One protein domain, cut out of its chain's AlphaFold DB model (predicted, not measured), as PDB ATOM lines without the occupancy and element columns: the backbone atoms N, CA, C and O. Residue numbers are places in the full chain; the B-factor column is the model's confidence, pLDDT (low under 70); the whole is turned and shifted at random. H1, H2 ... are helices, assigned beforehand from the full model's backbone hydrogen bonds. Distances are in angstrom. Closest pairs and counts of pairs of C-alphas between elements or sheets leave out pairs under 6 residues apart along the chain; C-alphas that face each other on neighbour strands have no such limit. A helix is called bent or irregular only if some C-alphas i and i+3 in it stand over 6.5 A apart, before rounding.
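This is residues 443 to 453 and 463 to 530 of the 840 residues of an uncharacterized protein of Euryarchaeota archaeon TMED99 (UniProt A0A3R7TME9). From Thr 443, follow an unnamed stretch beyond H1, on the side away from H4, into four roughly aligned helices with H3 in the middle, touching the other three. The printed part has 79 residues, with H1 to H4 in that order and no named strand; the class is all helix, with under half of the residues in named helices. It is compact, with a radius of gyration of the C-alphas of 12.2 A, spanning 32 by 28 by 22 A.

Residues 452 to 453 pair antiparallel with residues 477 to 478. H1, residues 482 to 494, touches the hub H3, residues 511 to 516, with residues 487 to 492 alone; the closest C-alphas, Met 488 and Ala 513, are 5.0 A apart. H2, residues 500 to 505, forms a hairpin with H3, closest at the C-alphas of Ala 503 and Ala 514, 4.2 A. H3 and H4, residues 520 to 530, form another, at Pro 511 and Leu 530, 6.7 A between C-alphas. H1 and H4 are apart. Every O i to N i+4 pair is within hydrogen-bond range in H1, H2 and H3, but 4 of 7 in H4.

Find C-alpha 482 at (247.083, 380.485, 350.704), where H1 begins its 18.6 A. H4, 15.2 A, ends at C-alpha 530 (259.120, 368.392, 365.788); it is irregular, with C-alphas 521 and 524 7.4 A apart.

Residues 454 to 462 are not printed, a gap of 10.7 A between C-alphas 453 and 463. Confidence is under 70 at residues 443 to 449 and 467 to 468.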
ATOM      1  N   THR A 443     259.726 395.011 361.228       33.50
ATOM      2  CA  THR A 443     259.807 394.794 359.785       33.50
ATOM      3  C   THR A 443     258.828 393.682 359.409       33.50
ATOM      4  O   THR A 443     259.198 392.556 359.119       33.50
ATOM      5  N   TYR A 444     257.538 394.015 359.336       35.66
ATOM      6  CA  TYR A 444     256.667 393.383 358.363       35.66
ATOM      7  C   TYR A 444     257.150 393.885 357.006       35.66
ATOM      8  O   TYR A 444     256.599 394.834 356.427       35.66
ATOM      9  N   SER A 445     258.222 393.262 356.508       35.50
ATOM     10  CA  SER A 445     258.443 393.199 355.075       35.50
ATOM     11  C   SER A 445     257.101 392.832 354.459       35.50
ATOM     12  O   SER A 445     256.370 391.980 354.966       35.50
ATOM     13  N   GLN A 446     256.745 393.600 353.444       38.84
ATOM     14  CA  GLN A 446     255.552 393.468 352.632       38.84
ATOM     15  C   GLN A 446     255.082 392.013 352.571       38.84
ATOM     16  O   GLN A 446     255.864 391.117 352.270       38.84
ATOM     17  N   GLN A 447     253.805 391.799 352.869       43.59
ATOM     18  CA  GLN A 447     253.110 390.532 352.697       43.59
ATOM     19  C   GLN A 447     252.978 390.203 351.194       43.59
ATOM     20  O   GLN A 447     251.891 390.128 350.634       43.59
ATOM     21  N   ASN A 448     254.117 390.041 350.527       52.00
ATOM     22  CA  ASN A 448     254.239 389.352 349.263       52.00
ATOM     23  C   ASN A 448     254.440 387.879 349.637       52.00
ATOM     24  O   ASN A 448     255.561 387.388 349.720       52.00
ATOM     25  N   TRP A 449     253.354 387.191 349.984       63.62
ATOM     26  CA  TRP A 449     253.385 385.731 350.027       63.62
ATOM     27  C   TRP A 449     253.415 385.234 348.594       63.62
ATOM     28  O   TRP A 449     252.624 385.656 347.745       63.62
ATOM     29  N   HIS A 450     254.360 384.355 348.338       73.25
ATOM     30  CA  HIS A 450     254.550 383.730 347.049       73.25
ATOM     31  C   HIS A 450     254.197 382.254 347.138       73.25
ATOM     32  O   HIS A 450     254.184 381.663 348.221       73.25
ATOM     33  N   GLU A 451     253.900 381.668 345.983       82.88
ATOM     34  CA  GLU A 451     253.709 380.225 345.888       82.88
ATOM     35  C   GLU A 451     255.030 379.502 346.159       82.88
ATOM     36  O   GLU A 451     255.028 378.437 346.767       82.88
ATOM     37  N   GLU A 452     256.156 380.091 345.746       87.44
ATOM     38  CA  GLU A 452     257.492 379.550 345.961       87.44
ATOM     39  C   GLU A 452     257.891 379.589 347.445       87.44
ATOM     40  O   GLU A 452     257.856 380.644 348.086       87.44
ATOM     41  N   ILE A 453     258.290 378.436 347.979       90.19
ATOM     42  CA  ILE A 453     258.791 378.242 349.343       90.19
ATOM     43  C   ILE A 453     260.049 377.354 349.305       90.19
ATOM     44  O   ILE A 453     260.179 376.535 348.390       90.19
ATOM     45  N   SER A 463     269.492 381.392 349.532       87.88
ATOM     46  CA  SER A 463     268.572 382.465 349.151       87.88
ATOM     47  C   SER A 463     268.616 383.677 350.072       87.88
ATOM     48  O   SER A 463     268.219 384.760 349.641       87.88
ATOM     49  N   TRP A 464     269.101 383.539 351.305       86.88
ATOM     50  CA  TRP A 464     269.193 384.646 352.250       86.88
ATOM     51  C   TRP A 464     270.346 385.599 351.898       86.88
ATOM     52  O   TRP A 464     271.522 385.260 352.040       86.88
ATOM     53  N   LYS A 465     270.022 386.830 351.485       82.62
ATOM     54  CA  LYS A 465     270.994 387.889 351.140       82.62
ATOM     55  C   LYS A 465     271.159 388.944 352.244       82.62
ATOM     56  O   LYS A 465     271.581 390.070 351.986       82.62
ATOM     57  N   GLY A 466     270.816 388.611 353.489       76.38
ATOM     58  CA  GLY A 466     270.876 389.557 354.605       76.38
ATOM     59  C   GLY A 466     269.811 390.647 354.479       76.38
ATOM     60  O   GLY A 466     268.621 390.351 354.430       76.38
ATOM     61  N   SER A 467     270.222 391.917 354.406       64.69
ATOM     62  CA  SER A 467     269.295 393.062 354.367       64.69
ATOM     63  C   SER A 467     268.406 393.123 353.118       64.69
ATOM     64  O   SER A 467     267.397 393.822 353.132       64.69
ATOM     65  N   GLU A 468     268.767 392.414 352.045       62.09
ATOM     66  CA  GLU A 468     267.993 392.350 350.795       62.09
ATOM     67  C   GLU A 468     266.875 391.285 350.825       62.09
ATOM     68  O   GLU A 468     266.036 391.243 349.924       62.09
ATOM     69  N   GLY A 469     266.811 390.456 351.877       77.88
ATOM     70  CA  GLY A 469     265.805 389.404 352.039       77.88
ATOM     71  C   GLY A 469     266.116 388.130 351.245       77.88
ATOM     72  O   GLY A 469     267.277 387.754 351.086       77.88
ATOM     73  N   PHE A 470     265.065 387.438 350.786       82.56
ATOM     74  CA  PHE A 470     265.169 386.136 350.115       82.56
ATOM     75  C   PHE A 470     265.094 386.225 348.584       82.56
ATOM     76  O   PHE A 470     264.151 386.787 348.017       82.56
ATOM     77  N   GLU A 471     266.038 385.572 347.907       84.06
ATOM     78  CA  GLU A 471     266.034 385.383 346.455       84.06
ATOM     79  C   GLU A 471     265.123 384.209 346.040       84.06
ATOM     80  O   GLU A 471     265.491 383.037 346.084       84.06
ATOM     81  N   ARG A 472     263.899 384.540 345.613       80.19
ATOM     82  CA  ARG A 472     262.804 383.584 345.335       80.19
ATOM     83  C   ARG A 472     263.075 382.573 344.223       80.19
ATOM     84  O   ARG A 472     262.477 381.506 344.219       80.19
ATOM     85  N   THR A 473     263.924 382.913 343.260       82.75
ATOM     86  CA  THR A 473     264.255 382.046 342.117       82.75
ATOM     87  C   THR A 473     264.981 380.769 342.533       82.75
ATOM     88  O   THR A 473     265.024 379.825 341.750       82.75
ATOM     89  N   LEU A 474     265.530 380.739 343.750       85.75
ATOM     90  CA  LEU A 474     266.241 379.593 344.312       85.75
ATOM     91  C   LEU A 474     265.316 378.608 345.044       85.75
ATOM     92  O   LEU A 474     265.733 377.497 345.347       85.75
ATOM     93  N   PHE A 475     264.061 378.985 345.307       91.44
ATOM     94  CA  PHE A 475     263.079 378.104 345.934       91.44
ATOM     95  C   PHE A 475     262.483 377.136 344.916       91.44
ATOM     96  O   PHE A 475     261.935 377.543 343.888       91.44
ATOM     97  N   THR A 476     262.561 375.840 345.217       89.88
ATOM     98  CA  THR A 476     262.102 374.791 344.294       89.88
ATOM     99  C   THR A 476     260.686 374.300 344.591       89.88
ATOM    100  O   THR A 476     259.990 373.832 343.683       89.88
ATOM    101  N   GLN A 477     260.220 374.424 345.837       88.94
ATOM    102  CA  GLN A 477     258.899 373.957 346.248       88.94
ATOM    103  C   GLN A 477     257.826 375.028 346.019       88.94
ATOM    104  O   GLN A 477     258.053 376.223 346.186       88.94
ATOM    105  N   LYS A 478     256.618 374.585 345.647       87.81
ATOM    106  CA  LYS A 478     255.438 375.445 345.501       87.81
ATOM    107  C   LYS A 478     254.325 375.018 346.449       87.81
ATOM    108  O   LYS A 478     253.856 373.882 346.371       87.81
ATOM    109  N   GLU A 479     253.885 375.923 347.313       85.94
ATOM    110  CA  GLU A 479     252.719 375.743 348.179       85.94
ATOM    111  C   GLU A 479     251.481 376.324 347.495       85.94
ATOM    112  O   GLU A 479     251.535 377.412 346.928       85.94
ATOM    113  N   LYS A 480     250.363 375.597 347.527       80.12
ATOM    114  CA  LYS A 480     249.105 375.996 346.870       80.12
ATOM    115  C   LYS A 480     248.086 376.553 347.858       80.12
ATOM    116  O   LYS A 480     247.194 377.297 347.460       80.12
ATOM    117  N   ASP A 481     248.189 376.175 349.130       80.62
ATOM    118  CA  ASP A 481     247.298 376.680 350.170       80.62
ATOM    119  C   ASP A 481     247.731 378.085 350.609       80.62
ATOM    120  O   ASP A 481     248.796 378.272 351.198       80.62
ATOM    121  N   ILE A 482     246.866 379.071 350.367       75.25
ATOM    122  CA  ILE A 482     247.083 380.485 350.704       75.25
ATOM    123  C   ILE A 482     247.385 380.670 352.197       75.25
ATOM    124  O   ILE A 482     248.210 381.509 352.561       75.25
ATOM    125  N   ASN A 483     246.736 379.911 353.084       73.69
ATOM    126  CA  ASN A 483     246.985 380.042 354.518       73.69
ATOM    127  C   ASN A 483     248.377 379.520 354.879       73.69
ATOM    128  O   ASN A 483     249.077 380.155 355.664       73.69
ATOM    129  N   ARG A 484     248.822 378.422 354.259       78.88
ATOM    130  CA  ARG A 484     250.176 377.890 354.464       78.88
ATOM    131  C   ARG A 484     251.245 378.782 353.847       78.88
ATOM    132  O   ARG A 484     252.265 379.001 354.494       78.88
ATOM    133  N   GLN A 485     250.991 379.365 352.674       79.31
ATOM    134  CA  GLN A 485     251.867 380.378 352.072       79.31
ATOM    135  C   GLN A 485     252.064 381.561 353.022       79.31
ATOM    136  O   GLN A 485     253.195 381.961 353.282       79.31
ATOM    137  N   LYS A 486     250.974 382.092 353.592       75.31
ATOM    138  CA  LYS A 486     251.024 383.197 354.562       75.31
ATOM    139  C   LYS A 486     251.858 382.843 355.785       75.31
ATOM    140  O   LYS A 486     252.729 383.618 356.168       75.31
ATOM    141  N   THR A 487     251.600 381.682 356.381       82.12
ATOM    142  CA  THR A 487     252.318 381.209 357.569       82.12
ATOM    143  C   THR A 487     253.802 380.983 357.269       82.12
ATOM    144  O   THR A 487     254.650 381.362 358.073       82.12
ATOM    145  N   MET A 488     254.131 380.438 356.095       88.50
ATOM    146  CA  MET A 488     255.512 380.208 355.668       88.50
ATOM    147  C   MET A 488     256.269 381.515 355.431       88.50
ATOM    148  O   MET A 488     257.352 381.712 355.969       88.50
ATOM    149  N   TRP A 489     255.686 382.440 354.671       83.69
ATOM    150  CA  TRP A 489     256.313 383.730 354.384       83.69
ATOM    151  C   TRP A 489     256.410 384.627 355.620       83.69
ATOM    152  O   TRP A 489     257.356 385.403 355.735       83.69
ATOM    153  N   PHE A 490     255.498 384.471 356.584       80.81
ATOM    154  CA  PHE A 490     255.657 385.065 357.908       80.81
ATOM    155  C   PHE A 490     256.874 384.479 358.637       80.81
ATOM    156  O   PHE A 490     257.714 385.234 359.121       80.81
ATOM    157  N   ALA A 491     257.015 383.152 358.671       88.44
ATOM    158  CA  ALA A 491     258.175 382.521 359.290       88.44
ATOM    159  C   ALA A 491     259.498 382.957 358.644       88.44
ATOM    160  O   ALA A 491     260.442 383.284 359.359       88.44
ATOM    161  N   LEU A 492     259.539 383.041 357.309       88.75
ATOM    162  CA  LEU A 492     260.688 383.555 356.563       88.75
ATOM    163  C   LEU A 492     260.997 385.007 356.941       88.75
ATOM    164  O   LEU A 492     262.152 385.326 357.185       88.75
ATOM    165  N   SER A 493     259.994 385.878 357.070       82.25
ATOM    166  CA  SER A 493     260.229 387.283 357.447       82.25
ATOM    167  C   SER A 493     260.856 387.474 358.831       82.25
ATOM    168  O   SER A 493     261.513 388.486 359.054       82.25
ATOM    169  N   ASN A 494     260.690 386.503 359.735       83.25
ATOM    170  CA  ASN A 494     261.320 386.525 361.055       83.25
ATOM    171  C   ASN A 494     262.683 385.829 361.076       83.25
ATOM    172  O   ASN A 494     263.382 385.912 362.076       83.25
ATOM    173  N   TYR A 495     263.088 385.131 360.019       86.06
ATOM    174  CA  TYR A 495     264.420 384.541 359.948       86.06
ATOM    175  C   TYR A 495     265.477 385.643 359.704       86.06
ATOM    176  O   TYR A 495     265.243 386.512 358.864       86.06
ATOM    177  N   PRO A 496     266.656 385.615 360.362       84.50
ATOM    178  CA  PRO A 496     267.167 384.570 361.258       84.50
ATOM    179  C   PRO A 496     266.852 384.762 362.751       84.50
ATOM    180  O   PRO A 496     267.049 383.812 363.511       84.50
ATOM    181  N   ASP A 497     266.398 385.947 363.168       84.88
ATOM    182  CA  ASP A 497     266.248 386.319 364.586       84.88
ATOM    183  C   ASP A 497     265.173 385.482 365.306       84.88
ATOM    184  O   ASP A 497     265.363 385.033 366.438       84.88
ATOM    185  N   GLY A 498     264.087 385.184 364.597       85.69
ATOM    186  CA  GLY A 498     262.967 384.351 365.014       85.69
ATOM    187  C   GLY A 498     261.936 385.063 365.900       85.69
ATOM    188  O   GLY A 498     262.157 386.151 366.419       85.69
ATOM    189  N   ASP A 499     260.793 384.406 366.094       85.06
ATOM    190  CA  ASP A 499     259.744 384.773 367.051       85.06
ATOM    191  C   ASP A 499     259.283 383.504 367.782       85.06
ATOM    192  O   ASP A 499     258.479 382.715 367.276       85.06
ATOM    193  N   GLU A 500     259.806 383.296 368.993       89.19
ATOM    194  CA  GLU A 500     259.517 382.107 369.801       89.19
ATOM    195  C   GLU A 500     258.037 382.012 370.202       89.19
ATOM    196  O   GLU A 500     257.463 380.918 370.221       89.19
ATOM    197  N   SER A 501     257.398 383.150 370.496       84.88
ATOM    198  CA  SER A 501     255.992 383.180 370.918       84.88
ATOM    199  C   SER A 501     255.089 382.739 369.775       84.88
ATOM    200  O   SER A 501     254.212 381.887 369.956       84.88
ATOM    201  N   TRP A 502     255.337 383.265 368.576       86.94
ATOM    202  CA  TRP A 502     254.601 382.866 367.387       86.94
ATOM    203  C   TRP A 502     254.889 381.420 366.992       86.94
ATOM    204  O   TRP A 502     253.963 380.663 366.685       86.94
ATOM    205  N   ALA A 503     256.156 381.012 367.024       89.25
ATOM    206  CA  ALA A 503     256.544 379.665 366.653       89.25
ATOM    207  C   ALA A 503     255.877 378.631 367.580       89.25
ATOM    208  O   ALA A 503     255.402 377.604 367.099       89.25
ATOM    209  N   ASN A 504     255.766 378.892 368.889       85.56
ATOM    210  CA  ASN A 504     255.079 378.001 369.841       85.56
ATOM    211  C   ASN A 504     253.587 377.817 369.540       85.56
ATOM    212  O   ASN A 504     253.075 376.701 369.627       85.56
ATOM    213  N   LEU A 505     252.891 378.879 369.129       85.56
ATOM    214  CA  LEU A 505     251.471 378.803 368.769       85.56
ATOM    215  C   LEU A 505     251.220 377.986 367.492       85.56
ATOM    216  O   LEU A 505     250.125 377.452 367.318       85.56
ATOM    217  N   ASN A 506     252.219 377.882 366.609       88.56
ATOM    218  CA  ASN A 506     252.078 377.275 365.284       88.56
ATOM    219  C   ASN A 506     252.742 375.894 365.143       88.56
ATOM    220  O   ASN A 506     252.733 375.332 364.048       88.56
ATOM    221  N   GLU A 507     253.282 375.308 366.220       90.75
ATOM    222  CA  GLU A 507     253.944 373.991 366.172       90.75
ATOM    223  C   GLU A 507     253.035 372.879 365.639       90.75
ATOM    224  O   GLU A 507     253.479 372.032 364.868       90.75
ATOM    225  N   SER A 508     251.764 372.876 366.043       87.38
ATOM    226  CA  SER A 508     250.800 371.835 365.675       87.38
ATOM    227  C   SER A 508     250.158 372.072 364.308       87.38
ATOM    228  O   SER A 508     249.863 371.122 363.585       87.38
ATOM    229  N   THR A 509     249.934 373.335 363.947       86.88
ATOM    230  CA  THR A 509     249.221 373.737 362.729       86.88
ATOM    231  C   THR A 509     250.145 373.866 361.523       86.88
ATOM    232  O   THR A 509     249.727 373.602 360.396       86.88
ATOM    233  N   SER A 510     251.393 374.292 361.721       91.50
ATOM    234  CA  SER A 510     252.391 374.470 360.660       91.50
ATOM    235  C   SER A 510     253.810 374.213 361.189       91.50
ATOM    236  O   SER A 510     254.588 375.156 361.355       91.50
ATOM    237  N   PRO A 511     254.183 372.932 361.398       93.12
ATOM    238  CA  PRO A 511     255.445 372.545 362.036       93.12
ATOM    239  C   PRO A 511     256.693 373.122 361.365       93.12
ATOM    240  O   PRO A 511     257.613 373.568 362.042       93.12
ATOM    241  N   LEU A 512     256.721 373.140 360.029       94.00
ATOM    242  CA  LEU A 512     257.867 373.649 359.276       94.00
ATOM    243  C   LEU A 512     258.020 375.171 359.408       94.00
ATOM    244  O   LEU A 512     259.122 375.668 359.607       94.00
ATOM    245  N   ALA A 513     256.915 375.915 359.348       93.31
ATOM    246  CA  ALA A 513     256.952 377.363 359.521       93.31
ATOM    247  C   ALA A 513     257.339 377.734 360.961       93.31
ATOM    248  O   ALA A 513     258.169 378.615 361.170       93.31
ATOM    249  N   ALA A 514     256.813 377.007 361.953       94.38
ATOM    250  CA  ALA A 514     257.254 377.142 363.337       94.38
ATOM    251  C   ALA A 514     258.765 376.888 363.467       94.38
ATOM    252  O   ALA A 514     259.457 377.685 364.091       94.38
ATOM    253  N   TRP A 515     259.291 375.839 362.824       96.12
ATOM    254  CA  TRP A 515     260.722 375.520 362.819       96.12
ATOM    255  C   TRP A 515     261.594 376.647 362.249       96.12
ATOM    256  O   TRP A 515     262.579 377.031 362.876       96.12
ATOM    257  N   ILE A 516     261.205 377.229 361.113       94.75
ATOM    258  CA  ILE A 516     261.938 378.337 360.474       94.75
ATOM    259  C   ILE A 516     261.913 379.602 361.341       94.75
ATOM    260  O   ILE A 516     262.942 380.256 361.498       94.75
ATOM    261  N   ALA A 517     260.766 379.917 361.948       93.88
ATOM    262  CA  ALA A 517     260.593 381.088 362.808       93.88
ATOM    263  C   ALA A 517     261.249 380.944 364.194       93.88
ATOM    264  O   ALA A 517     261.091 381.825 365.033       93.88
ATOM    265  N   THR A 518     261.939 379.839 364.478       94.94
ATOM    266  CA  THR A 518     262.502 379.579 365.808       94.94
ATOM    267  C   THR A 518     263.848 380.279 365.998       94.94
ATOM    268  O   THR A 518     264.782 380.000 365.227       94.94
ATOM    269  N   PRO A 519     264.000 381.099 367.058       92.56
ATOM    270  CA  PRO A 519     265.285 381.687 367.426       92.56
ATOM    271  C   PRO A 519     266.348 380.625 367.707       92.56
ATOM    272  O   PRO A 519     266.038 379.532 368.189       92.56
ATOM    273  N   LEU A 520     267.616 380.959 367.456       90.88
ATOM    274  CA  LEU A 520     268.751 380.031 367.559       90.88
ATOM    275  C   LEU A 520     268.787 379.263 368.895       90.88
ATOM    276  O   LEU A 520     268.956 378.045 368.894       90.88
ATOM    277  N   GLU A 521     268.559 379.960 370.010       90.06
ATOM    278  CA  GLU A 521     268.630 379.424 371.380       90.06
ATOM    279  C   GLU A 521     267.598 378.318 371.663       90.06
ATOM    280  O   GLU A 521     267.822 377.439 372.497       90.06
ATOM    281  N   HIS A 522     266.466 378.328 370.955       91.94
ATOM    282  CA  HIS A 522     265.356 377.397 371.177       91.94
ATOM    283  C   HIS A 522     265.282 376.275 370.133       91.94
ATOM    284  O   HIS A 522     264.465 375.357 370.266       91.94
ATOM    285  N   ARG A 523     266.163 376.274 369.122       92.50
ATOM    286  CA  ARG A 523     266.144 375.269 368.045       92.50
ATOM    287  C   ARG A 523     266.341 373.846 368.556       92.50
ATOM    288  O   ARG A 523     265.608 372.946 368.155       92.50
ATOM    289  N   THR A 524     267.267 373.617 369.484       92.94
ATOM    290  CA  THR A 524     267.526 372.265 370.009       92.94
ATOM    291  C   THR A 524     266.290 371.671 370.690       92.94
ATOM    292  O   THR A 524     265.925 370.523 370.427       92.94
ATOM    293  N   SER A 525     265.609 372.448 371.538       91.56
ATOM    294  CA  SER A 525     264.443 371.963 372.287       91.56
ATOM    295  C   SER A 525     263.241 371.719 371.372       91.56
ATOM    296  O   SER A 525     262.526 370.728 371.539       91.56
ATOM    297  N   ARG A 526     263.038 372.588 370.376       93.56
ATOM    298  CA  ARG A 526     261.951 372.459 369.406       93.56
ATOM    299  C   ARG A 526     262.167 371.304 368.439       93.56
ATOM    300  O   ARG A 526     261.218 370.581 368.145       93.56
ATOM    301  N   TRP A 527     263.404 371.054 368.018       93.75
ATOM    302  CA  TRP A 527     263.721 369.888 367.195       93.75
ATOM    303  C   TRP A 527     263.310 368.583 367.867       93.75
ATOM    304  O   TRP A 527     262.684 367.743 367.232       93.75
ATOM    305  N   ILE A 528     263.576 368.418 369.166       90.75
ATOM    306  CA  ILE A 528     263.186 367.204 369.902       90.75
ATOM    307  C   ILE A 528     261.670 366.948 369.796       90.75
ATOM    308  O   ILE A 528     261.261 365.790 369.695       90.75
ATOM    309  N   ARG A 529     260.854 368.011 369.753       92.00
ATOM    310  CA  ARG A 529     259.390 367.935 369.605       92.00
ATOM    311  C   ARG A 529     258.939 367.706 368.159       92.00
ATOM    312  O   ARG A 529     258.017 366.930 367.936       92.00
ATOM    313  N   LEU A 530     259.577 368.364 367.186       92.81
ATOM    314  CA  LEU A 530     259.120 368.392 365.788       92.81
ATOM    315  C   LEU A 530     259.836 367.394 364.864       92.81
ATOM    316  O   LEU A 530     259.370 367.147 363.752       92.81
TER     317      LEU A 530